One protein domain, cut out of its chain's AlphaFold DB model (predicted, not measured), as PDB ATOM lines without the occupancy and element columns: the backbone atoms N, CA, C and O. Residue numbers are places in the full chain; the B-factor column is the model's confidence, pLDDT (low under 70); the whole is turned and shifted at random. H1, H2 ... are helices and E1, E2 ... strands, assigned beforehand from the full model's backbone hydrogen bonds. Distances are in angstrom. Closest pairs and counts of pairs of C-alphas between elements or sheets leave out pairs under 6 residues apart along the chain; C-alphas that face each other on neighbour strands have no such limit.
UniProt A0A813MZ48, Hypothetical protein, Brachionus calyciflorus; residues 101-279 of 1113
ATOM      1  N   LYS A 101     -63.749  12.409  -3.978       90.81
ATOM      2  CA  LYS A 101     -63.556  11.045  -4.499       90.81
ATOM      3  C   LYS A 101     -62.440  10.967  -5.544       90.81
ATOM      4  O   LYS A 101     -61.848   9.909  -5.743       90.81
ATOM      5  N   LYS A 102     -62.188  12.073  -6.245       92.31
ATOM      6  CA  LYS A 102     -61.138  12.215  -7.259       92.31
ATOM      7  C   LYS A 102     -60.695  13.674  -7.323       92.31
ATOM      8  O   LYS A 102     -61.553  14.555  -7.314       92.31
ATOM      9  N   LEU A 103     -59.396  13.890  -7.491       93.38
ATOM     10  CA  LEU A 103     -58.789  15.133  -7.960       93.38
ATOM     11  C   LEU A 103     -57.602  14.772  -8.864       93.38
ATOM     12  O   LEU A 103     -56.723  14.023  -8.442       93.38
ATOM     13  N   THR A 104     -57.582  15.260 -10.106       92.38
ATOM     14  CA  THR A 104     -56.499  14.989 -11.075       92.38
ATOM     15  C   THR A 104     -56.306  16.148 -12.046       92.38
ATOM     16  O   THR A 104     -57.292  16.689 -12.552       92.38
ATOM     17  N   PHE A 105     -55.057  16.464 -12.390       91.62
ATOM     18  CA  PHE A 105     -54.748  17.286 -13.562       91.62
ATOM     19  C   PHE A 105     -54.951  16.488 -14.856       91.62
ATOM     20  O   PHE A 105     -54.698  15.286 -14.897       91.62
ATOM     21  N   ILE A 106     -55.402  17.158 -15.917       85.69
ATOM     22  CA  ILE A 106     -55.669  16.538 -17.226       85.69
ATOM     23  C   ILE A 106     -54.369  16.377 -18.037       85.69
ATOM     24  O   ILE A 106     -54.213  15.420 -18.790       85.69
ATOM     25  N   ASN A 107     -53.393  17.265 -17.829       78.12
ATOM     26  CA  ASN A 107     -52.177  17.371 -18.644       78.12
ATOM     27  C   ASN A 107     -51.029  16.439 -18.180       78.12
ATOM     28  O   ASN A 107     -49.869  16.827 -18.272       78.12
ATOM     29  N   ASN A 108     -51.332  15.241 -17.657       75.19
ATOM     30  CA  ASN A 108     -50.350  14.274 -17.118       75.19
ATOM     31  C   ASN A 108     -49.364  14.868 -16.087       75.19
ATOM     32  O   ASN A 108     -48.167  14.591 -16.117       75.19
ATOM     33  N   ILE A 109     -49.873  15.699 -15.175       86.06
ATOM     34  CA  ILE A 109     -49.087  16.360 -14.125       86.06
ATOM     35  C   ILE A 109     -49.483  15.779 -12.770       86.06
ATOM     36  O   ILE A 109     -50.663  15.742 -12.421       86.06
ATOM     37  N   ASP A 110     -48.495  15.298 -12.019       87.94
ATOM     38  CA  ASP A 110     -48.728  14.593 -10.760       87.94
ATOM     39  C   ASP A 110     -49.017  15.541  -9.588       87.94
ATOM     40  O   ASP A 110     -48.479  16.649  -9.475       87.94
ATOM     41  N   LEU A 111     -49.850  15.053  -8.669       91.44
ATOM     42  CA  LEU A 111     -49.989  15.595  -7.320       91.44
ATOM     43  C   LEU A 111     -48.958  14.926  -6.405       91.44
ATOM     44  O   LEU A 111     -48.723  13.718  -6.495       91.44
ATOM     45  N   GLN A 112     -48.359  15.713  -5.514       91.75
ATOM     46  CA  GLN A 112     -47.439  15.248  -4.479       91.75
ATOM     47  C   GLN A 112     -47.989  15.642  -3.092       91.75
ATOM     48  O   GLN A 112     -48.078  16.842  -2.809       91.75
ATOM     49  N   PRO A 113     -48.365  14.673  -2.229       93.88
ATOM     50  CA  PRO A 113     -48.459  13.231  -2.505       93.88
ATOM     51  C   PRO A 113     -49.547  12.903  -3.546       93.88
ATOM     52  O   PRO A 113     -50.330  13.770  -3.933       93.88
ATOM     53  N   LYS A 114     -49.618  11.644  -3.997       92.88
ATOM     54  CA  LYS A 114     -50.735  11.175  -4.837       92.88
ATOM     55  C   LYS A 114     -52.066  11.410  -4.112       92.88
ATOM     56  O   LYS A 114     -52.116  11.296  -2.890       92.88
ATOM     57  N   PHE A 115     -53.118  11.741  -4.865       94.06
ATOM     58  CA  PHE A 115     -54.411  12.111  -4.286       94.06
ATOM     59  C   PHE A 115     -55.007  11.007  -3.399       94.06
ATOM     60  O   PHE A 115     -55.164   9.865  -3.835       94.06
ATOM     61  N   ASP A 116     -55.400  11.416  -2.199       93.50
ATOM     62  CA  ASP A 116     -56.103  10.652  -1.176       93.50
ATOM     63  C   ASP A 116     -57.236  11.527  -0.595       93.50
ATOM     64  O   ASP A 116     -57.105  12.753  -0.516       93.50
ATOM     65  N   SER A 117     -58.372  10.934  -0.212       90.50
ATOM     66  CA  SER A 117     -59.528  11.705   0.277       90.50
ATOM     67  C   SER A 117     -59.261  12.427   1.594       90.50
ATOM     68  O   SER A 117     -59.889  13.457   1.859       90.50
ATOM     69  N   ASP A 118     -58.336  11.915   2.398       90.81
ATOM     70  CA  ASP A 118     -58.113  12.350   3.771       90.81
ATOM     71  C   ASP A 118     -56.912  13.311   3.847       90.81
ATOM     72  O   ASP A 118     -56.754  14.056   4.817       90.81
ATOM     73  N   HIS A 119     -56.095  13.369   2.788       93.88
ATOM     74  CA  HIS A 119     -54.999  14.322   2.655       93.88
ATOM     75  C   HIS A 119     -55.461  15.639   2.007       93.88
ATOM     76  O   HIS A 119     -56.054  15.653   0.927       93.88
ATOM     77  N   LEU A 120     -55.174  16.767   2.669       95.56
ATOM     78  CA  LEU A 120     -55.731  18.084   2.322       95.56
ATOM     79  C   LEU A 120     -54.769  19.032   1.592       95.56
ATOM     80  O   LEU A 120     -55.232  20.007   1.003       95.56
ATOM     81  N   ILE A 121     -53.451  18.806   1.649       96.25
ATOM     82  CA  ILE A 121     -52.443  19.776   1.188       96.25
ATOM     83  C   ILE A 121     -51.539  19.132   0.139       96.25
ATOM     84  O   ILE A 121     -50.747  18.251   0.446       96.25
ATOM     85  N   TYR A 122     -51.612  19.621  -1.093       95.69
ATOM     86  CA  TYR A 122     -50.864  19.086  -2.224       95.69
ATOM     87  C   TYR A 122     -49.889  20.110  -2.790       95.69
ATOM     88  O   TYR A 122     -50.175  21.309  -2.847       95.69
ATOM     89  N   LYS A 123     -48.757  19.622  -3.291       94.88
ATOM     90  CA  LYS A 123     -47.872  20.369  -4.188       94.88
ATOM     91  C   LYS A 123     -47.895  19.739  -5.577       94.88
ATOM     92  O   LYS A 123     -48.168  18.549  -5.729       94.88
ATOM     93  N   SER A 124     -47.620  20.541  -6.595       93.50
ATOM     94  CA  SER A 124     -47.398  20.065  -7.958       93.50
ATOM     95  C   SER A 124     -46.417  20.987  -8.676       93.50
ATOM     96  O   SER A 124     -46.380  22.191  -8.407       93.50
ATOM     97  N   PHE A 125     -45.611  20.421  -9.569       90.44
ATOM     98  CA  PHE A 125     -44.554  21.124 -10.289       90.44
ATOM     99  C   PHE A 125     -44.844  21.075 -11.787       90.44
ATOM    100  O   PHE A 125     -45.116  20.008 -12.335       90.44
ATOM    101  N   VAL A 126     -44.799  22.236 -12.439       89.56
ATOM    102  CA  VAL A 126     -45.113  22.385 -13.869       89.56
ATOM    103  C   VAL A 126     -43.869  22.681 -14.696       89.56
ATOM    104  O   VAL A 126     -42.857  23.168 -14.191       89.56
ATOM    105  N   HIS A 127     -43.954  22.415 -15.996       82.75
ATOM    106  CA  HIS A 127     -42.894  22.756 -16.936       82.75
ATOM    107  C   HIS A 127     -42.828  24.279 -17.177       82.75
ATOM    108  O   HIS A 127     -43.843  24.971 -17.112       82.75
ATOM    109  N   PHE A 128     -41.639  24.817 -17.465       75.88
ATOM    110  CA  PHE A 128     -41.393  26.271 -17.486       75.88
ATOM    111  C   PHE A 128     -42.259  27.040 -18.501       75.88
ATOM    112  O   PHE A 128     -42.721  28.141 -18.219       75.88
ATOM    113  N   ASN A 129     -42.521  26.448 -19.670       76.81
ATOM    114  CA  ASN A 129     -43.331  27.056 -20.729       76.81
ATOM    115  C   ASN A 129     -44.850  26.911 -20.505       76.81
ATOM    116  O   ASN A 129     -45.640  27.338 -21.348       76.81
ATOM    117  N   GLN A 130     -45.285  26.300 -19.399       87.12
ATOM    118  CA  GLN A 130     -46.693  26.014 -19.168       87.12
ATOM    119  C   GLN A 130     -47.440  27.243 -18.640       87.12
ATOM    120  O   GLN A 130     -47.322  27.633 -17.480       87.12
ATOM    121  N   MET A 131     -48.263  27.839 -19.502       87.56
ATOM    122  CA  MET A 131     -49.014  29.060 -19.186       87.56
ATOM    123  C   MET A 131     -50.315  28.785 -18.413       87.56
ATOM    124  O   MET A 131     -50.813  29.659 -17.708       87.56
ATOM    125  N   SER A 132     -50.868  27.571 -18.517       91.00
ATOM    126  CA  SER A 132     -52.101  27.180 -17.823       91.00
ATOM    127  C   SER A 132     -52.187  25.677 -17.530       91.00
ATOM    128  O   SER A 132     -51.462  24.864 -18.111       91.00
ATOM    129  N   LEU A 133     -53.073  25.313 -16.606       92.12
ATOM    130  CA  LEU A 133     -53.346  23.952 -16.152       92.12
ATOM    131  C   LEU A 133     -54.846  23.664 -16.206       92.12
ATOM    132  O   LEU A 133     -55.645  24.505 -15.803       92.12
ATOM    133  N   GLU A 134     -55.224  22.455 -16.612       93.50
ATOM    134  CA  GLU A 134     -56.599  21.966 -16.480       93.50
ATOM    135  C   GLU A 134     -56.669  20.843 -15.447       93.50
ATOM    136  O   GLU A 134     -55.816  19.950 -15.421       93.50
ATOM    137  N   PHE A 135     -57.684  20.891 -14.585       93.06
ATOM    138  CA  PHE A 135     -57.938  19.880 -13.563       93.06
ATOM    139  C   PHE A 135     -59.417  19.516 -13.477       93.06
ATOM    140  O   PHE A 135     -60.303  20.306 -13.808       93.06
ATOM    141  N   GLU A 136     -59.673  18.305 -12.997       93.31
ATOM    142  CA  GLU A 136     -61.013  17.809 -12.718       93.31
ATOM    143  C   GLU A 136     -61.103  17.181 -11.328       93.31
ATOM    144  O   GLU A 136     -60.140  16.594 -10.822       93.31
ATOM    145  N   PHE A 137     -62.283  17.286 -10.722       92.94
ATOM    146  CA  PHE A 137     -62.600  16.638  -9.454       92.94
ATOM    147  C   PHE A 137     -64.037  16.122  -9.416       92.94
ATOM    148  O   PHE A 137     -64.919  16.592 -10.139       92.94
ATOM    149  N   THR A 138     -64.274  15.175  -8.512       92.31
ATOM    150  CA  THR A 138     -65.611  14.668  -8.179       92.31
ATOM    151  C   THR A 138     -65.718  14.477  -6.671       92.31
ATOM    152  O   THR A 138     -64.822  13.861  -6.086       92.31
ATOM    153  N   THR A 139     -66.800  14.919  -6.036       90.38
ATOM    154  CA  THR A 139     -67.160  14.503  -4.668       90.38
ATOM    155  C   THR A 139     -67.626  13.044  -4.645       90.38
ATOM    156  O   THR A 139     -67.857  12.424  -5.687       90.38
ATOM    157  N   TYR A 140     -67.759  12.462  -3.450       84.19
ATOM    158  CA  TYR A 140     -68.434  11.168  -3.314       84.19
ATOM    159  C   TYR A 140     -69.958  11.263  -3.458       84.19
ATOM    160  O   TYR A 140     -70.552  10.398  -4.101       84.19
ATOM    161  N   ASP A 141     -70.588  12.287  -2.869       81.44
ATOM    162  CA  ASP A 141     -72.034  12.519  -2.969       81.44
ATOM    163  C   ASP A 141     -72.331  13.649  -3.975       81.44
ATOM    164  O   ASP A 141     -71.736  14.730  -3.863       81.44
ATOM    165  N   PRO A 142     -73.236  13.448  -4.955       81.88
ATOM    166  CA  PRO A 142     -73.564  14.459  -5.956       81.88
ATOM    167  C   PRO A 142     -74.305  15.690  -5.402       81.88
ATOM    168  O   PRO A 142     -74.453  16.668  -6.134       81.88
ATOM    169  N   SER A 143     -74.760  15.672  -4.145       82.25
ATOM    170  CA  SER A 143     -75.468  16.782  -3.488       82.25
ATOM    171  C   SER A 143     -74.584  17.723  -2.654       82.25
ATOM    172  O   SER A 143     -75.098  18.702  -2.112       82.25
ATOM    173  N   CYS A 144     -73.272  17.473  -2.558       86.12
ATOM    174  CA  CYS A 144     -72.338  18.402  -1.913       86.12
ATOM    175  C   CYS A 144     -72.210  19.725  -2.694       86.12
ATOM    176  O   CYS A 144     -72.215  19.747  -3.927       86.12
ATOM    177  N   GLU A 145     -72.036  20.826  -1.965       87.38
ATOM    178  CA  GLU A 145     -71.825  22.174  -2.510       87.38
ATOM    179  C   GLU A 145     -70.316  22.459  -2.586       87.38
ATOM    180  O   GLU A 145     -69.607  22.220  -1.609       87.38
ATOM    181  N   VAL A 146     -69.802  22.937  -3.729       90.31
ATOM    182  CA  VAL A 146     -68.349  23.100  -3.935       90.31
ATOM    183  C   VAL A 146     -67.988  24.503  -4.427       90.31
ATOM    184  O   VAL A 146     -68.363  24.912  -5.531       90.31
ATOM    185  N   GLN A 147     -67.207  25.226  -3.619       91.19
ATOM    186  CA  GLN A 147     -66.576  26.495  -3.990       91.19
ATOM    187  C   GLN A 147     -65.116  26.252  -4.374       91.19
ATOM    188  O   GLN A 147     -64.346  25.689  -3.598       91.19
ATOM    189  N   VAL A 148     -64.729  26.738  -5.550       92.31
ATOM    190  CA  VAL A 148     -63.353  26.691  -6.045       92.31
ATOM    191  C   VAL A 148     -62.774  28.100  -6.017       92.31
ATOM    192  O   VAL A 148     -63.440  29.063  -6.396       92.31
ATOM    193  N   ILE A 149     -61.537  28.242  -5.557       91.94
ATOM    194  CA  ILE A 149     -60.800  29.505  -5.582       91.94
ATOM    195  C   ILE A 149     -59.500  29.274  -6.348       91.94
ATOM    196  O   ILE A 149     -58.699  28.425  -5.962       91.94
ATOM    197  N   LEU A 150     -59.315  30.012  -7.439       92.19
ATOM    198  CA  LEU A 150     -58.152  29.954  -8.322       92.19
ATOM    199  C   LEU A 150     -57.397  31.274  -8.195       92.19
ATOM    200  O   LEU A 150     -57.924  32.309  -8.606       92.19
ATOM    201  N   ASN A 151     -56.198  31.262  -7.607       90.00
ATOM    202  CA  ASN A 151     -55.377  32.464  -7.403       90.00
ATOM    203  C   ASN A 151     -56.191  33.624  -6.774       90.00
ATOM    204  O   ASN A 151     -56.275  34.717  -7.326       90.00
ATOM    205  N   ASN A 152     -56.862  33.362  -5.647       87.25
ATOM    206  CA  ASN A 152     -57.827  34.248  -4.964       87.25
ATOM    207  C   ASN A 152     -59.111  34.636  -5.742       87.25
ATOM    208  O   ASN A 152     -60.029  35.203  -5.146       87.25
ATOM    209  N   THR A 153     -59.272  34.265  -7.019       86.62
ATOM    210  CA  THR A 153     -60.538  34.446  -7.757       86.62
ATOM    211  C   THR A 153     -61.530  33.323  -7.437       86.62
ATOM    212  O   THR A 153     -61.190  32.144  -7.510       86.62
ATOM    213  N   LYS A 154     -62.767  33.663  -7.051       87.19
ATOM    214  CA  LYS A 154     -63.793  32.675  -6.665       87.19
ATOM    215  C   LYS A 154     -64.632  32.219  -7.857       87.19
ATOM    216  O   LYS A 154     -65.109  33.046  -8.629       87.19
ATOM    217  N   GLN A 155     -64.877  30.915  -7.941       82.50
ATOM    218  CA  GLN A 155     -65.742  30.261  -8.922       82.50
ATOM    219  C   GLN A 155     -66.649  29.237  -8.209       82.50
ATOM    220  O   GLN A 155     -66.303  28.698  -7.154       82.50
ATOM    221  N   THR A 156     -67.844  28.990  -8.746       68.00
ATOM    222  CA  THR A 156     -68.851  28.098  -8.144       68.00
ATOM    223  C   THR A 156     -69.105  26.878  -9.021       68.00
ATOM    224  O   THR A 156     -69.114  26.970 -10.246       68.00
ATOM    225  N   SER A 157     -69.323  25.724  -8.389       66.25
ATOM    226  CA  SER A 157     -69.515  24.443  -9.077       66.25
ATOM    227  C   SER A 157     -70.481  23.524  -8.342       66.25
ATOM    228  O   SER A 157     -70.675  23.619  -7.130       66.25
ATOM    229  N   SER A 158     -71.054  22.593  -9.097       66.25
ATOM    230  CA  SER A 158     -71.657  21.380  -8.558       66.25
ATOM    231  C   SER A 158     -70.580  20.396  -8.067       66.25
ATOM    232  O   SER A 158     -69.376  20.626  -8.181       66.25
ATOM    233  N   SER A 159     -71.035  19.259  -7.551       72.06
ATOM    234  CA  SER A 159     -70.268  18.090  -7.101       72.06
ATOM    235  C   SER A 159     -69.215  17.528  -8.072       72.06
ATOM    236  O   SER A 159     -68.337  16.769  -7.653       72.06
ATOM    237  N   THR A 160     -69.258  17.888  -9.357       82.19
ATOM    238  CA  THR A 160     -68.225  17.541 -10.344       82.19
ATOM    239  C   THR A 160     -67.775  18.790 -11.090       82.19
ATOM    240  O   THR A 160     -68.594  19.440 -11.743       82.19
ATOM    241  N   GLY A 161     -66.482  19.103 -11.037       85.06
ATOM    242  CA  GLY A 161     -65.907  20.290 -11.666       85.06
ATOM    243  C   GLY A 161     -64.822  19.946 -12.681       85.06
ATOM    244  O   GLY A 161     -64.024  19.036 -12.454       85.06
ATOM    245  N   LYS A 162     -64.767  20.713 -13.774       91.06
ATOM    246  CA  LYS A 162     -63.601  20.824 -14.661       91.06
ATOM    247  C   LYS A 162     -63.226  22.294 -14.765       91.06
ATOM    248  O   LYS A 162     -64.091  23.116 -15.052       91.06
ATOM    249  N   PHE A 163     -61.965  22.610 -14.511       90.94
ATOM    250  CA  PHE A 163     -61.502  23.981 -14.344       90.94
ATOM    251  C   PHE A 163     -60.160  24.202 -15.027       90.94
ATOM    252  O   PHE A 163     -59.273  23.348 -14.970       90.94
ATOM    253  N   LYS A 164     -60.008  25.392 -15.616       92.06
ATOM    254  CA  LYS A 164     -58.741  25.898 -16.133       92.06
ATOM    255  C   LYS A 164     -58.184  26.951 -15.175       92.06
ATOM    256  O   LYS A 164     -58.865  27.918 -14.842       92.06
ATOM    257  N   LEU A 165     -56.940  26.755 -14.760       92.19
ATOM    258  CA  LEU A 165     -56.125  27.683 -13.989       92.19
ATOM    259  C   LEU A 165     -55.093  28.311 -14.932       92.19
ATOM    260  O   LEU A 165     -54.190  27.618 -15.399       92.19
ATOM    261  N   ASP A 166     -55.194  29.611 -15.193       90.81
ATOM    262  CA  ASP A 166     -54.079  30.357 -15.783       90.81
ATOM    263  C   ASP A 166     -53.014  30.590 -14.693       90.81
ATOM    264  O   ASP A 166     -53.337  30.923 -13.549       90.81
ATOM    265  N   LEU A 167     -51.745  30.321 -15.011       92.50
ATOM    266  CA  LEU A 167     -50.688  30.176 -14.010       92.50
ATOM    267  C   LEU A 167     -49.892  31.470 -13.822       92.50
ATOM    268  O   LEU A 167     -49.275  31.964 -14.768       92.50
ATOM    269  N   ASN A 168     -49.809  31.924 -12.570       93.25
ATOM    270  CA  ASN A 168     -48.914  32.981 -12.081       93.25
ATOM    271  C   ASN A 168     -47.433  32.698 -12.411       93.25
ATOM    272  O   ASN A 168     -47.092  31.617 -12.893       93.25
ATOM    273  N   TYR A 169     -46.539  33.656 -12.159       91.44
ATOM    274  CA  TYR A 169     -45.111  33.549 -12.481       91.44
ATOM    275  C   TYR A 169     -44.377  32.431 -11.723       91.44
ATOM    276  O   TYR A 169     -43.653  31.657 -12.345       91.44
ATOM    277  N   SER A 170     -44.568  32.330 -10.406       91.75
ATOM    278  CA  SER A 170     -43.847  31.394  -9.534       91.75
ATOM    279  C   SER A 170     -44.774  30.428  -8.793       91.75
ATOM    280  O   SER A 170     -44.499  29.227  -8.742       91.75
ATOM    281  N   ARG A 171     -45.900  30.925  -8.262       92.38
ATOM    282  CA  ARG A 171     -46.831  30.170  -7.415       92.38
ATOM    283  C   ARG A 171     -48.281  30.449  -7.792       92.38
ATOM    284  O   ARG A 171     -48.760  31.574  -7.708       92.38
ATOM    285  N   SER A 172     -49.012  29.395  -8.135       94.06
ATOM    286  CA  SER A 172     -50.476  29.428  -8.261       94.06
ATOM    287  C   SER A 172     -51.113  28.561  -7.176       94.06
ATOM    288  O   SER A 172     -50.505  27.588  -6.726       94.06
ATOM    289  N   GLN A 173     -52.332  28.892  -6.756       93.44
ATOM    290  CA  GLN A 173     -53.063  28.147  -5.732       93.44
ATOM    291  C   GLN A 173     -54.477  27.800  -6.198       93.44
ATOM    292  O   GLN A 173     -55.208  28.648  -6.712       93.44
ATOM    293  N   ILE A 174     -54.862  26.551  -5.951       94.62
ATOM    294  CA  ILE A 174     -56.234  26.057  -6.040       94.62
ATOM    295  C   ILE A 174     -56.696  25.764  -4.612       94.62
ATOM    296  O   ILE A 174     -56.038  25.010  -3.896       94.62
ATOM    297  N   LEU A 175     -57.833  26.321  -4.203       94.62
ATOM    298  CA  LEU A 175     -58.564  25.898  -3.007       94.62
ATOM    299  C   LEU A 175     -59.904  25.308  -3.449       94.62
ATOM    300  O   LEU A 175     -60.665  25.978  -4.144       94.62
ATOM    301  N   ILE A 176     -60.206  24.081  -3.038       94.56
ATOM    302  CA  ILE A 176     -61.501  23.431  -3.268       94.56
ATOM    303  C   ILE A 176     -62.150  23.250  -1.899       94.56
ATOM    304  O   ILE A 176     -61.792  22.329  -1.166       94.56
ATOM    305  N   ASN A 177     -63.069  24.147  -1.535       93.62
ATOM    306  CA  ASN A 177     -63.892  23.993  -0.339       93.62
ATOM    307  C   ASN A 177     -65.141  23.182  -0.699       93.62
ATOM    308  O   ASN A 177     -66.011  23.663  -1.432       93.62
ATOM    309  N   VAL A 178     -65.211  21.956  -0.188       92.50
ATOM    310  CA  VAL A 178     -66.377  21.082  -0.302       92.50
ATOM    311  C   VAL A 178     -67.185  21.172   0.986       92.50
ATOM    312  O   VAL A 178     -66.669  20.947   2.078       92.50
ATOM    313  N   LYS A 179     -68.479  21.455   0.852       91.25
ATOM    314  CA  LYS A 179     -69.446  21.520   1.944       91.25
ATOM    315  C   LYS A 179     -70.390  20.326   1.874       91.25
ATOM    316  O   LYS A 179     -70.928  20.017   0.807       91.25
ATOM    317  N   SER A 180     -70.578  19.650   3.006       89.44
ATOM    318  CA  SER A 180     -71.393  18.433   3.096       89.44
ATOM    319  C   SER A 180     -72.853  18.681   2.707       89.44
ATOM    320  O   SER A 180     -73.362  19.793   2.850       89.44
ATOM    321  N   SER A 181     -73.560  17.639   2.261       84.94
ATOM    322  CA  SER A 181     -74.962  17.717   1.814       84.94
ATOM    323  C   SER A 181     -75.904  18.337   2.856       84.94
ATOM    324  O   SER A 181     -76.797  19.113   2.519       84.94
ATOM    325  N   ASN A 182     -75.688  18.035   4.140       84.88
ATOM    326  CA  ASN A 182     -76.431  18.618   5.265       84.88
ATOM    327  C   ASN A 182     -75.878  19.979   5.756       84.88
ATOM    328  O   ASN A 182     -76.363  20.518   6.748       84.88
ATOM    329  N   LYS A 183     -74.837  20.507   5.100       86.38
ATOM    330  CA  LYS A 183     -74.122  21.758   5.401       86.38
ATOM    331  C   LYS A 183     -73.461  21.847   6.788       86.38
ATOM    332  O   LYS A 183     -73.064  22.943   7.181       86.38
ATOM    333  N   THR A 184     -73.292  20.729   7.510       89.31
ATOM    334  CA  THR A 184     -72.685  20.706   8.860       89.31
ATOM    335  C   THR A 184     -71.159  20.621   8.883       89.31
ATOM    336  O   THR A 184     -70.572  20.876   9.930       89.31
ATOM    337  N   LYS A 185     -70.508  20.214   7.785       90.62
ATOM    338  CA  LYS A 185     -69.040  20.152   7.678       90.62
ATOM    339  C   LYS A 185     -68.555  20.785   6.378       90.62
ATOM    340  O   LYS A 185     -69.248  20.749   5.362       90.62
ATOM    341  N   GLU A 186     -67.342  21.320   6.431       92.06
ATOM    342  CA  GLU A 186     -66.588  21.843   5.293       92.06
ATOM    343  C   GLU A 186     -65.183  21.229   5.310       92.06
ATOM    344  O   GLU A 186     -64.613  21.015   6.383       92.06
ATOM    345  N   GLN A 187     -64.647  20.918   4.132       93.56
ATOM    346  CA  GLN A 187     -63.334  20.304   3.946       93.56
ATOM    347  C   GLN A 187     -62.634  20.995   2.777       93.56
ATOM    348  O   GLN A 187     -63.150  21.030   1.659       93.56
ATOM    349  N   ILE A 188     -61.467  21.583   3.050       94.88
ATOM    350  CA  ILE A 188     -60.732  22.409   2.090       94.88
ATOM    351  C   ILE A 188     -59.501  21.649   1.611       94.88
ATOM    352  O   ILE A 188     -58.587  21.386   2.391       94.88
ATOM    353  N   TYR A 189     -59.461  21.351   0.316       95.94
ATOM    354  CA  TYR A 189     -58.278  20.827  -0.358       95.94
ATOM    355  C   TYR A 189     -57.484  21.994  -0.951       95.94
ATOM    356  O   TYR A 189     -58.011  22.747  -1.772       95.94
ATOM    357  N   SER A 190     -56.228  22.157  -0.537       95.69
ATOM    358  CA  SER A 190     -55.311  23.194  -1.019       95.69
ATOM    359  C   SER A 190     -54.235  22.580  -1.903       95.69
ATOM    360  O   SER A 190     -53.489  21.714  -1.455       95.69
ATOM    361  N   ILE A 191     -54.110  23.060  -3.138       95.88
ATOM    362  CA  ILE A 191     -53.102  22.612  -4.100       95.88
ATOM    363  C   ILE A 191     -52.241  23.803  -4.507       95.88
ATOM    364  O   ILE A 191     -52.728  24.754  -5.121       95.88
ATOM    365  N   THR A 192     -50.954  23.736  -4.178       95.19
ATOM    366  CA  THR A 192     -49.954  24.744  -4.540       95.19
ATOM    367  C   THR A 192     -49.194  24.277  -5.776       95.19
ATOM    368  O   THR A 192     -48.433  23.310  -5.718       95.19
ATOM    369  N   VAL A 193     -49.384  24.972  -6.893       94.38
ATOM    370  CA  VAL A 193     -48.668  24.724  -8.150       94.38
ATOM    371  C   VAL A 193     -47.458  25.651  -8.227       94.38
ATOM    372  O   VAL A 193     -47.601  26.865  -8.065       94.38
ATOM    373  N   ILE A 194     -46.278  25.090  -8.490       91.75
ATOM    374  CA  ILE A 194     -45.003  25.816  -8.529       91.75
ATOM    375  C   ILE A 194     -44.390  25.716  -9.935       91.75
ATOM    376  O   ILE A 194     -44.182  24.615 -10.450       91.75
ATOM    377  N   LYS A 195     -44.086  26.871 -10.543       89.56
ATOM    378  CA  LYS A 195     -43.250  26.990 -11.754       89.56
ATOM    379  C   LYS A 195     -41.771  27.092 -11.360       89.56
ATOM    380  O   LYS A 195     -41.489  27.658 -10.310       89.56
ATOM    381  N   PRO A 196     -40.821  26.611 -12.181       84.44
ATOM    382  CA  PRO A 196     -39.393  26.823 -11.951       84.44
ATOM    383  C   PRO A 196     -38.986  28.300 -12.106       84.44
ATOM    384  O   PRO A 196     -39.615  29.067 -12.833       84.44
ATOM    385  N   THR A 197     -37.888  28.681 -11.452       85.12
ATOM    386  CA  THR A 197     -37.234  29.995 -11.570       85.12
ATOM    387  C   THR A 197     -36.751  30.283 -12.994       85.12
ATOM    388  O   THR A 197     -36.142  29.422 -13.628       85.12
ATOM    389  N   PHE A 198     -36.944  31.512 -13.481       86.50
ATOM    390  CA  PHE A 198     -36.455  31.944 -14.793       86.50
ATOM    391  C   PHE A 198     -34.994  32.453 -14.709       86.50
ATOM    392  O   PHE A 198     -34.726  33.411 -13.979       86.50
ATOM    393  N   PRO A 199     -34.025  31.880 -15.456       87.25
ATOM    394  CA  PRO A 199     -32.602  32.248 -15.376       87.25
ATOM    395  C   PRO A 199     -32.246  33.537 -16.151       87.25
ATOM    396  O   PRO A 199     -31.127  33.703 -16.636       87.25
ATOM    397  N   ARG A 200     -33.195  34.469 -16.290       89.12
ATOM    398  CA  ARG A 200     -33.021  35.773 -16.947       89.12
ATOM    399  C   ARG A 200     -33.525  36.883 -16.028       89.12
ATOM    400  O   ARG A 200     -34.623  36.787 -15.481       89.12
ATOM    401  N   LEU A 201     -32.741  37.952 -15.890       91.62
ATOM    402  CA  LEU A 201     -33.156  39.142 -15.148       91.62
ATOM    403  C   LEU A 201     -34.359  39.797 -15.844       91.62
ATOM    404  O   LEU A 201     -34.356  39.973 -17.061       91.62
ATOM    405  N   CYS A 202     -35.367  40.190 -15.070       91.31
ATOM    406  CA  CYS A 202     -36.568  40.858 -15.565       91.31
ATOM    407  C   CYS A 202     -36.766  42.182 -14.827       91.31
ATOM    408  O   CYS A 202     -36.600  42.251 -13.611       91.31
ATOM    409  N   ILE A 203     -37.131  43.230 -15.563       89.81
ATOM    410  CA  ILE A 203     -37.240  44.599 -15.057       89.81
ATOM    411  C   ILE A 203     -38.681  45.077 -15.237       89.81
ATOM    412  O   ILE A 203     -39.178  45.177 -16.363       89.81
ATOM    413  N   PHE A 204     -39.344  45.410 -14.130       89.12
ATOM    414  CA  PHE A 204     -40.658  46.054 -14.149       89.12
ATOM    415  C   PHE A 204     -40.582  47.470 -14.723       89.12
ATOM    416  O   PHE A 204     -39.582  48.171 -14.572       89.12
ATOM    417  N   GLN A 205     -41.654  47.912 -15.377       80.94
ATOM    418  CA  GLN A 205     -41.786  49.296 -15.859       80.94
ATOM    419  C   GLN A 205     -42.667  50.166 -14.941       80.94
ATOM    420  O   GLN A 205     -42.748  51.378 -15.126       80.94
ATOM    421  N   ASP A 206     -43.312  49.552 -13.947       76.56
ATOM    422  CA  ASP A 206     -44.283  50.199 -13.066       76.56
ATOM    423  C   ASP A 206     -43.602  50.963 -11.918       76.56
ATOM    424  O   ASP A 206     -42.610  50.507 -11.349       76.56
ATOM    425  N   GLN A 207     -44.191  52.086 -11.487       62.59
ATOM    426  CA  GLN A 207     -43.672  52.916 -10.381       62.59
ATOM    427  C   GLN A 207     -43.578  52.182  -9.025       62.59
ATOM    428  O   GLN A 207     -42.928  52.670  -8.103       62.59
ATOM    429  N   GLN A 208     -44.219  51.017  -8.890       69.00
ATOM    430  CA  GLN A 208     -44.186  50.184  -7.681       69.00
ATOM    431  C   GLN A 208     -43.179  49.019  -7.761       69.00
ATOM    432  O   GLN A 208     -43.166  48.185  -6.861       69.00
ATOM    433  N   SER A 209     -42.316  48.981  -8.786       70.12
ATOM    434  CA  SER A 209     -41.280  47.953  -9.016       70.12
ATOM    435  C   SER A 209     -40.499  47.542  -7.760       70.12
ATOM    436  O   SER A 209     -40.311  46.353  -7.521       70.12
ATOM    437  N   ASN A 210     -40.142  48.511  -6.910       75.19
ATOM    438  CA  ASN A 210     -39.484  48.320  -5.609       75.19
ATOM    439  C   ASN A 210     -40.167  47.304  -4.666       75.19
ATOM    440  O   ASN A 210     -39.515  46.844  -3.734       75.19
ATOM    441  N   LYS A 211     -41.459  46.988  -4.848       84.38
ATOM    442  CA  LYS A 211     -42.206  46.010  -4.030       84.38
ATOM    443  C   LYS A 211     -42.056  44.563  -4.503       84.38
ATOM    444  O   LYS A 211     -42.381  43.655  -3.739       84.38
ATOM    445  N   TYR A 212     -41.633  44.374  -5.752       89.00
ATOM    446  CA  TYR A 212     -41.494  43.081  -6.429       89.00
ATOM    447  C   TYR A 212     -40.024  42.646  -6.586       89.00
ATOM    448  O   TYR A 212     -39.751  41.577  -7.133       89.00
ATOM    449  N   GLU A 213     -39.089  43.494  -6.154       87.25
ATOM    450  CA  GLU A 213     -37.652  43.228  -6.137       87.25
ATOM    451  C   GLU A 213     -37.273  42.509  -4.835       87.25
ATOM    452  O   GLU A 213     -37.632  42.952  -3.743       87.25
ATOM    453  N   ASP A 214     -36.548  41.401  -4.953       88.38
ATOM    454  CA  ASP A 214     -36.061  40.623  -3.818       88.38
ATOM    455  C   ASP A 214     -34.792  41.256  -3.219       88.38
ATOM    456  O   ASP A 214     -33.795  41.466  -3.911       88.38
ATOM    457  N   LEU A 215     -34.817  41.552  -1.916       85.81
ATOM    458  CA  LEU A 215     -33.751  42.313  -1.248       85.81
ATOM    459  C   LEU A 215     -32.411  41.565  -1.144       85.81
ATOM    460  O   LEU A 215     -31.386  42.218  -0.957       85.81
ATOM    461  N   ILE A 216     -32.406  40.232  -1.253       88.56
ATOM    462  CA  ILE A 216     -31.190  39.408  -1.164       88.56
ATOM    463  C   ILE A 216     -30.581  39.233  -2.556       88.56
ATOM    464  O   ILE A 216     -29.389  39.463  -2.739       88.56
ATOM    465  N   SER A 217     -31.392  38.861  -3.546       90.19
ATOM    466  CA  SER A 217     -30.940  38.476  -4.889       90.19
ATOM    467  C   SER A 217     -30.973  39.595  -5.936       90.19
ATOM    468  O   SER A 217     -30.469  39.396  -7.040       90.19
ATOM    469  N   LEU A 218     -31.562  40.760  -5.625       89.62
ATOM    470  CA  LEU A 218     -31.729  41.922  -6.524       89.62
ATOM    471  C   LEU A 218     -32.522  41.634  -7.821       89.62
ATOM    472  O   LEU A 218     -32.547  42.462  -8.743       89.62
ATOM    473  N   GLY A 219     -33.163  40.464  -7.880       88.62
ATOM    474  CA  GLY A 219     -34.018  39.991  -8.962       88.62
ATOM    475  C   GLY A 219     -35.504  40.046  -8.601       88.62
ATOM    476  O   GLY A 219     -35.933  40.838  -7.762       88.62
ATOM    477  N   LEU A 220     -36.297  39.197  -9.254       91.19
ATOM    478  CA  LEU A 220     -37.727  39.053  -8.972       91.19
ATOM    479  C   LEU A 220     -37.956  38.308  -7.654       91.19
ATOM    480  O   LEU A 220     -37.275  37.318  -7.386       91.19
ATOM    481  N   LEU A 221     -38.998  38.687  -6.908       91.38
ATOM    482  CA  LEU A 221     -39.561  37.797  -5.894       91.38
ATOM    483  C   LEU A 221     -40.009  36.471  -6.534       91.38
ATOM    484  O   LEU A 221     -40.642  36.446  -7.591       91.38
ATOM    485  N   TYR A 222     -39.712  35.360  -5.866       91.56
ATOM    486  CA  TYR A 222     -40.128  34.021  -6.276       91.56
ATOM    487  C   TYR A 222     -40.709  33.270  -5.075       91.56
ATOM    488  O   TYR A 222     -40.036  33.103  -4.059       91.56
ATOM    489  N   CYS A 223     -41.963  32.819  -5.188       91.50
ATOM    490  CA  CYS A 223     -42.797  32.414  -4.053       91.50
ATOM    491  C   CYS A 223     -42.801  33.502  -2.953       91.50
ATOM    492  O   CYS A 223     -42.176  33.316  -1.911       91.50
ATOM    493  N   PRO A 224     -43.443  34.663  -3.182       92.31
ATOM    494  CA  PRO A 224     -43.358  35.798  -2.269       92.31
ATOM    495  C   PRO A 224     -44.016  35.535  -0.907       92.31
ATOM    496  O   PRO A 224     -45.194  35.172  -0.807       92.31
ATOM    497  N   ILE A 225     -43.255  35.827   0.146       90.06
ATOM    498  CA  ILE A 225     -43.724  35.950   1.529       90.06
ATOM    499  C   ILE A 225     -43.579  37.398   2.003       90.06
ATOM    500  O   ILE A 225     -42.606  38.077   1.670       90.06
ATOM    501  N   SER A 226     -44.539  37.860   2.804       86.81
ATOM    502  CA  SER A 226     -44.575  39.210   3.372       86.81
ATOM    503  C   SER A 226     -44.581  39.175   4.898       86.81
ATOM    504  O   SER A 226     -45.379  38.457   5.513       86.81
ATOM    505  N   TYR A 227     -43.736  40.011   5.506       79.94
ATOM    506  CA  TYR A 227     -43.698  40.251   6.948       79.94
ATOM    507  C   TYR A 227     -44.505  41.510   7.272       79.94
ATOM    508  O   TYR A 227     -44.033  42.636   7.109       79.94
ATOM    509  N   GLN A 228     -45.751  41.324   7.713       71.81
ATOM    510  CA  GLN A 228     -46.752  42.400   7.785       71.81
ATOM    511  C   GLN A 228     -46.357  43.553   8.722       71.81
ATOM    512  O   GLN A 228     -46.632  44.708   8.412       71.81
ATOM    513  N   LYS A 229     -45.656  43.266   9.831       68.69
ATOM    514  CA  LYS A 229     -45.150  44.290  10.769       68.69
ATOM    515  C   LYS A 229     -44.021  45.153  10.180       68.69
ATOM    516  O   LYS A 229     -43.785  46.252  10.669       68.69
ATOM    517  N   LEU A 230     -43.317  44.643   9.166       64.56
ATOM    518  CA  LEU A 230     -42.135  45.263   8.559       64.56
ATOM    519  C   LEU A 230     -42.396  45.862   7.169       64.56
ATOM    520  O   LEU A 230     -41.597  46.668   6.702       64.56
ATOM    521  N   MET A 231     -43.491  45.476   6.505       73.25
ATOM    522  CA  MET A 231     -43.787  45.816   5.102       73.25
ATOM    523  C   MET A 231     -42.696  45.352   4.112       73.25
ATOM    524  O   MET A 231     -42.570  45.900   3.017       73.25
ATOM    525  N   LEU A 232     -41.922  44.328   4.495       79.75
ATOM    526  CA  LEU A 232     -40.878  43.706   3.676       79.75
ATOM    527  C   LEU A 232     -41.384  42.429   2.998       79.75
ATOM    528  O   LEU A 232     -42.147  41.656   3.588       79.75
ATOM    529  N   ASN A 233     -40.897  42.200   1.778       86.25
ATOM    530  CA  ASN A 233     -41.177  41.023   0.964       86.25
ATOM    531  C   ASN A 233     -39.870  40.276   0.670       86.25
ATOM    532  O   ASN A 233     -38.856  40.911   0.387       86.25
ATOM    533  N   TYR A 234     -39.916  38.945   0.685       88.69
ATOM    534  CA  TYR A 234     -38.787  38.079   0.335       88.69
ATOM    535  C   TYR A 234     -39.254  36.884  -0.497       88.69
ATOM    536  O   TYR A 234     -40.406  36.451  -0.397       88.69
ATOM    537  N   SER A 235     -38.343  36.318  -1.284       91.38
ATOM    538  CA  SER A 235     -38.524  35.018  -1.928       91.38
ATOM    539  C   SER A 235     -38.400  33.908  -0.888       91.38
ATOM    540  O   SER A 235     -37.322  33.703  -0.324       91.38
ATOM    541  N   GLU A 236     -39.483  33.167  -0.649       89.88
ATOM    542  CA  GLU A 236     -39.572  32.110   0.368       89.88
ATOM    543  C   GLU A 236     -38.378  31.135   0.367       89.88
ATOM    544  O   GLU A 236     -37.756  30.997   1.421       89.88
ATOM    545  N   PRO A 237     -37.965  30.515  -0.762       89.25
ATOM    546  CA  PRO A 237     -36.884  29.531  -0.740       89.25
ATOM    547  C   PRO A 237     -35.486  30.154  -0.609       89.25
ATOM    548  O   PRO A 237     -34.582  29.481  -0.124       89.25
ATOM    549  N   ILE A 238     -35.288  31.421  -1.008       88.38
ATOM    550  CA  ILE A 238     -34.014  32.122  -0.771       88.38
ATOM    551  C   ILE A 238     -33.885  32.385   0.726       88.38
ATOM    552  O   ILE A 238     -32.884  32.017   1.338       88.38
ATOM    553  N   LEU A 239     -34.931  32.951   1.336       84.88
ATOM    554  CA  LEU A 239     -34.926  33.228   2.764       84.88
ATOM    555  C   LEU A 239     -34.810  31.935   3.584       84.88
ATOM    556  O   LEU A 239     -34.012  31.901   4.513       84.88
ATOM    557  N   GLU A 240     -35.543  30.868   3.236       82.81
ATOM    558  CA  GLU A 240     -35.449  29.555   3.898       82.81
ATOM    559  C   GLU A 240     -34.033  28.976   3.899       82.81
ATOM    560  O   GLU A 240     -33.614  28.422   4.913       82.81
ATOM    561  N   ILE A 241     -33.303  29.083   2.786       79.44
ATOM    562  CA  ILE A 241     -31.912  28.631   2.718       79.44
ATOM    563  C   ILE A 241     -31.080  29.432   3.712       79.44
ATOM    564  O   ILE A 241     -30.501  28.844   4.621       79.44
ATOM    565  N   PHE A 242     -31.104  30.764   3.624       78.12
ATOM    566  CA  PHE A 242     -30.342  31.613   4.541       78.12
ATOM    567  C   PHE A 242     -30.733  31.354   6.017       78.12
ATOM    568  O   PHE A 242     -29.841  31.309   6.860       78.12
ATOM    569  N   LYS A 243     -32.007  31.043   6.333       77.19
ATOM    570  CA  LYS A 243     -32.468  30.655   7.691       77.19
ATOM    571  C   LYS A 243     -31.789  29.410   8.269       77.19
ATOM    572  O   LYS A 243     -31.621  29.334   9.479       77.19
ATOM    573  N   ARG A 244     -31.452  28.417   7.439       74.12
ATOM    574  CA  ARG A 244     -30.826  27.145   7.875       74.12
ATOM    575  C   ARG A 244     -29.324  27.281   8.127       74.12
ATOM    576  O   ARG A 244     -28.707  26.398   8.716       74.12
ATOM    577  N   ILE A 245     -28.750  28.351   7.598       67.50
ATOM    578  CA  ILE A 245     -27.338  28.471   7.270       67.50
ATOM    579  C   ILE A 245     -26.674  29.516   8.155       67.50
ATOM    580  O   ILE A 245     -25.638  29.240   8.761       67.50
ATOM    581  N   SER A 246     -27.294  30.687   8.296       64.81
ATOM    582  CA  SER A 246     -26.780  31.711   9.187       64.81
ATOM    583  C   SER A 246     -27.157  31.479  10.644       64.81
ATOM    584  O   SER A 246     -28.052  30.708  10.995       64.81
ATOM    585  N   ASN A 247     -26.478  32.211  11.521       58.84
ATOM    586  CA  ASN A 247     -26.993  32.512  12.847       58.84
ATOM    587  C   ASN A 247     -28.140  33.518  12.656       58.84
ATOM    588  O   ASN A 247     -27.903  34.721  12.606       58.84
ATOM    589  N   PHE A 248     -29.373  33.037  12.444       46.88
ATOM    590  CA  PHE A 248     -30.466  33.877  11.925       46.88
ATOM    591  C   PHE A 248     -30.874  35.039  12.855       46.88
ATOM    592  O   PHE A 248     -31.472  36.009  12.400       46.88
ATOM    593  N   GLU A 249     -30.467  34.995  14.125       46.03
ATOM    594  CA  GLU A 249     -30.540  36.111  15.082       46.03
ATOM    595  C   GLU A 249     -29.776  37.369  14.607       46.03
ATOM    596  O   GLU A 249     -30.122  38.485  14.985       46.03
ATOM    597  N   ASN A 250     -28.785  37.207  13.720       44.94
ATOM    598  CA  ASN A 250     -28.037  38.295  13.086       44.94
ATOM    599  C   ASN A 250     -28.698  38.845  11.803       44.94
ATOM    600  O   ASN A 250     -28.178  39.809  11.232       44.94
ATOM    601  N   PHE A 251     -29.824  38.284  11.331       41.28
ATOM    602  CA  PHE A 251     -30.513  38.731  10.108       41.28
ATOM    603  C   PHE A 251     -31.325  40.017  10.363       41.28
ATOM    604  O   PHE A 251     -32.556  40.036  10.374       41.28
ATOM    605  N   SER A 252     -30.583  41.112  10.545       46.59
ATOM    606  CA  SER A 252     -30.995  42.417  11.073       46.59
ATOM    607  C   SER A 252     -31.482  42.387  12.532       46.59
ATOM    608  O   SER A 252     -32.389  41.653  12.911       46.59
ATOM    609  N   PHE A 253     -30.951  43.299  13.352       43.19
ATOM    610  CA  PHE A 253     -31.456  43.592  14.703       43.19
ATOM    611  C   PHE A 253     -32.766  44.426  14.665       43.19
ATOM    612  O   PHE A 253     -32.971  45.335  15.470       43.19
ATOM    613  N   ILE A 254     -33.647  44.147  13.690       43.72
ATOM    614  CA  ILE A 254     -34.938  44.815  13.462       43.72
ATOM    615  C   ILE A 254     -36.016  43.770  13.101       43.72
ATOM    616  O   ILE A 254     -36.335  43.535  11.941       43.72
ATOM    617  N   ASN A 255     -36.657  43.212  14.133       44.22
ATOM    618  CA  ASN A 255     -37.983  42.566  14.075       44.22
ATOM    619  C   ASN A 255     -38.141  41.324  13.164       44.22
ATOM    620  O   ASN A 255     -39.208  41.117  12.584       44.22
ATOM    621  N   MET A 256     -37.112  40.480  13.069       45.25
ATOM    622  CA  MET A 256     -37.221  39.106  12.548       45.25
ATOM    623  C   MET A 256     -37.095  38.095  13.698       45.25
ATOM    624  O   MET A 256     -36.279  37.176  13.655       45.25
ATOM    625  N   THR A 257     -37.883  38.278  14.764       41.97
ATOM    626  CA  THR A 257     -37.912  37.311  15.870       41.97
ATOM    627  C   THR A 257     -38.547  35.996  15.411       41.97
ATOM    628  O   THR A 257     -39.296  35.949  14.433       41.97
ATOM    629  N   SER A 258     -38.351  34.918  16.171       47.56
ATOM    630  CA  SER A 258     -39.081  33.655  15.972       47.56
ATOM    631  C   SER A 258     -40.606  33.765  16.178       47.56
ATOM    632  O   SER A 258     -41.316  32.788  15.959       47.56
ATOM    633  N   GLN A 259     -41.115  34.944  16.563       43.66
ATOM    634  CA  GLN A 259     -42.536  35.277  16.738       43.66
ATOM    635  C   GLN A 259     -43.096  36.155  15.595       43.66
ATOM    636  O   GLN A 259     -44.253  36.582  15.637       43.66
ATOM    637  N   ASP A 260     -42.283  36.479  14.585       57.62
ATOM    638  CA  ASP A 260     -42.687  37.263  13.418       57.62
ATOM    639  C   ASP A 260     -43.078  36.328  12.264       57.62
ATOM    640  O   ASP A 260     -42.260  35.944  11.429       57.62
ATOM    641  N   GLU A 261     -44.352  35.925  12.238       64.62
ATOM    642  CA  GLU A 261     -44.878  34.984  11.244       64.62
ATOM    643  C   GLU A 261     -44.830  35.556   9.814       64.62
ATOM    644  O   GLU A 261     -45.418  36.595   9.498       64.62
ATOM    645  N   ALA A 262     -44.142  34.834   8.926       78.69
ATOM    646  CA  ALA A 262     -44.130  35.113   7.497       78.69
ATOM    647  C   ALA A 262     -45.454  34.664   6.863       78.69
ATOM    648  O   ALA A 262     -45.852  33.510   7.014       78.69
ATOM    649  N   THR A 263     -46.112  35.542   6.103       85.44
ATOM    650  CA  THR A 263     -47.374  35.199   5.422       85.44
ATOM    651  C   THR A 263     -47.176  35.058   3.915       85.44
ATOM    652  O   THR A 263     -46.597  35.938   3.281       85.44
ATOM    653  N   ILE A 264     -47.647  33.947   3.332       86.00
ATOM    654  CA  ILE A 264     -47.613  33.711   1.877       86.00
ATOM    655  C   ILE A 264     -48.539  34.722   1.201       86.00
ATOM    656  O   ILE A 264     -49.741  34.735   1.469       86.00
ATOM    657  N   ASN A 265     -47.998  35.555   0.312       88.12
ATOM    658  CA  ASN A 265     -48.741  36.679  -0.247       88.12
ATOM    659  C   ASN A 265     -49.206  36.401  -1.686       88.12
ATOM    660  O   ASN A 265     -48.599  36.850  -2.660       88.12
ATOM    661  N   ILE A 266     -50.309  35.653  -1.807       86.94
ATOM    662  CA  ILE A 266     -50.939  35.329  -3.101       86.94
ATOM    663  C   ILE A 266     -51.393  36.596  -3.843       86.94
ATOM    664  O   ILE A 266     -51.278  36.655  -5.063       86.94
ATOM    665  N   ASP A 267     -51.844  37.640  -3.140       88.94
ATOM    666  CA  ASP A 267     -52.264  38.888  -3.791       88.94
ATOM    667  C   ASP A 267     -51.081  39.666  -4.384       88.94
ATOM    668  O   ASP A 267     -51.215  40.244  -5.463       88.94
ATOM    669  N   LEU A 268     -49.911  39.637  -3.737       90.19
ATOM    670  CA  LEU A 268     -48.677  40.192  -4.297       90.19
ATOM    671  C   LEU A 268     -48.183  39.366  -5.493       90.19
ATOM    672  O   LEU A 268     -47.839  39.949  -6.516       90.19
ATOM    673  N   GLU A 269     -48.204  38.033  -5.402       93.38
ATOM    674  CA  GLU A 269     -47.878  37.132  -6.519       93.38
ATOM    675  C   GLU A 269     -48.800  37.373  -7.727       93.38
ATOM    676  O   GLU A 269     -48.322  37.446  -8.859       93.38
ATOM    677  N   ASN A 270     -50.104  37.566  -7.499       91.56
ATOM    678  CA  ASN A 270     -51.094  37.896  -8.527       91.56
ATOM    679  C   ASN A 270     -50.806  39.253  -9.193       91.56
ATOM    680  O   ASN A 270     -50.791  39.351 -10.422       91.56
ATOM    681  N   GLN A 271     -50.571  40.296  -8.387       91.38
ATOM    682  CA  GLN A 271     -50.246  41.648  -8.863       91.38
ATOM    683  C   GLN A 271     -48.950  41.642  -9.681       91.38
ATOM    684  O   GLN A 271     -48.932  42.101 -10.821       91.38
ATOM    685  N   MET A 272     -47.894  41.037  -9.137       92.38
ATOM    686  CA  MET A 272     -46.590  40.888  -9.776       92.38
ATOM    687  C   MET A 272     -46.679  40.098 -11.092       92.38
ATOM    688  O   MET A 272     -46.093  40.504 -12.093       92.38
ATOM    689  N   SER A 273     -47.462  39.013 -11.118       92.88
ATOM    690  CA  SER A 273     -47.687  38.170 -12.303       92.88
ATOM    691  C   SER A 273     -48.394  38.899 -13.450       92.88
ATOM    692  O   SER A 273     -48.184  38.543 -14.611       92.88
ATOM    693  N   CYS A 274     -49.214  39.909 -13.140       91.25
ATOM    694  CA  CYS A 274     -49.922  40.744 -14.120       91.25
ATOM    695  C   CYS A 274     -49.203  42.071 -14.431       91.25
ATOM    696  O   CYS A 274     -49.568  42.754 -15.388       91.25
ATOM    697  N   SER A 275     -48.191  42.447 -13.646       93.06
ATOM    698  CA  SER A 275     -47.353  43.622 -13.902       93.06
ATOM    699  C   SER A 275     -46.453  43.410 -15.125       93.06
ATOM    700  O   SER A 275     -46.051  42.289 -15.454       93.06
ATOM    701  N   LYS A 276     -46.134  44.508 -15.821       93.50
ATOM    702  CA  LYS A 276     -45.410  44.461 -17.097       93.50
ATOM    703  C   LYS A 276     -43.894  44.470 -16.903       93.50
ATOM    704  O   LYS A 276     -43.348  45.371 -16.260       93.50
ATOM    705  N   VAL A 277     -43.214  43.530 -17.560       93.62
ATOM    706  CA  VAL A 277     -41.751  43.374 -17.524       93.62
ATOM    707  C   VAL A 277     -41.106  43.466 -18.907       93.62
ATOM    708  O   VAL A 277     -41.753  43.252 -19.934       93.62
ATOM    709  N   LYS A 278     -39.808  43.778 -18.909       93.19
ATOM    710  CA  LYS A 278     -38.874  43.617 -20.035       93.19
ATOM    711  C   LYS A 278     -37.607  42.915 -19.552       93.19
ATOM    712  O   LYS A 278     -37.250  43.029 -18.381       93.19
ATOM    713  N   ILE A 279     -36.901  42.254 -20.458       92.75
ATOM    714  CA  ILE A 279     -35.606  41.618 -20.194       92.75
ATOM    715  C   ILE A 279     -34.513  42.492 -20.823       92.75
ATOM    716  O   ILE A 279     -34.658  42.863 -21.990       92.75
TER     717      ILE A 279
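This is residues 101 to 279 of the 1113 residues of the protein "Hypothetical protein" of Brachionus calyciflorus (UniProt A0A813MZ48). Two lobes make the length: a sandwich of two sheets formed by E1 to E8, and a smaller, loop-rich lobe with the hairpin E9 and E10 and the helix H1. H2 lies between the lobes, near E7 and E9, and E11 follows it close to the last printed residue. The printed part has 179 residues, with two named helices and eleven named strands in the order E1 E2 E3 E4 E5 E6 E7 E8 E9 E10 H1 H2 E11; the class is mixed, and under half of the residues are in named elements. The larger sheet, E2 E8 E7 E4 E5, is mixed, while E1 E3 E6 and E9 E10 are antiparallel. The whole is only just compact, close to loose, with a radius of gyration of the C-alphas of 18.5 A and spans of 54 by 38 by 28 A.

E1, residues 101 to 105, E3, residues 132 to 139, and E6, residues 160 to 166, form an antiparallel sheet in that order, with N 104 and O 136 3.0 A apart and N 163 and O 135 2.9 A apart, within hydrogen-bond range. E2, residues 121 to 125, E8, residues 186 to 194, E7, residues 171 to 179, E4, residues 145 to 150, and E5, residues 153 to 157, form a twisted sheet in that order. E2 and E8 are parallel, with N 122 and O 190 at 2.8 A. The hairpin E7 and E8 has N 174 and O 191 at 2.9 A, the antiparallel pair E7 and E4 has N 149 and O 175 at 2.8 A, and the hairpin E4 and E5 has N 155 and O 148 at 2.8 A. These sheets form a sandwich, two sheets face to face, and the parts of them that face each other are 9.2 A apart centre to centre. E9, residues 224 to 227, and E10, residues 232 to 235, form a hairpin, with N 225 and O 234 at 3.0 A. The closest C-alphas of E9 and H1, residues 236 to 245, are those of Ile 225 and Glu 236, 5.8 A apart. H2, residues 266 to 274, only grazes the larger sheet; its closest C-alpha pair with E7 is Glu 269 and Arg 171, 7.1 A, and with E9 Glu 269 and Pro 224, 6.3 A. E11, residues 276 to 278, pairs with no named strand, but its residues 277 to 278 pair antiparallel with residues 203 to 204. In H1 and H2 every O i to N i+4 pair is within hydrogen-bond range.

E1 begins at C-alpha 101 (-63.556, 11.045, -4.499). E3 is 23.7 A long, E7 26.0 A, E8 25.9 A and H1 14.5 A. H2 begins at C-alpha 266 (-50.939, 35.329, -3.101), and E11 ends at C-alpha 278 (-38.874, 43.617, -20.035).

The C-alphas farthest apart, of Pro 142 and Phe 253, are 55.2 A apart. The printed part has no cut; the links E1 to E2, E8 to E9 and H1 to H2 are long. The mean pLDDT of the printed part is 84.1, and residues 156 to 158, 207 to 208, 229 to 230 and 245 to 261 are under 70.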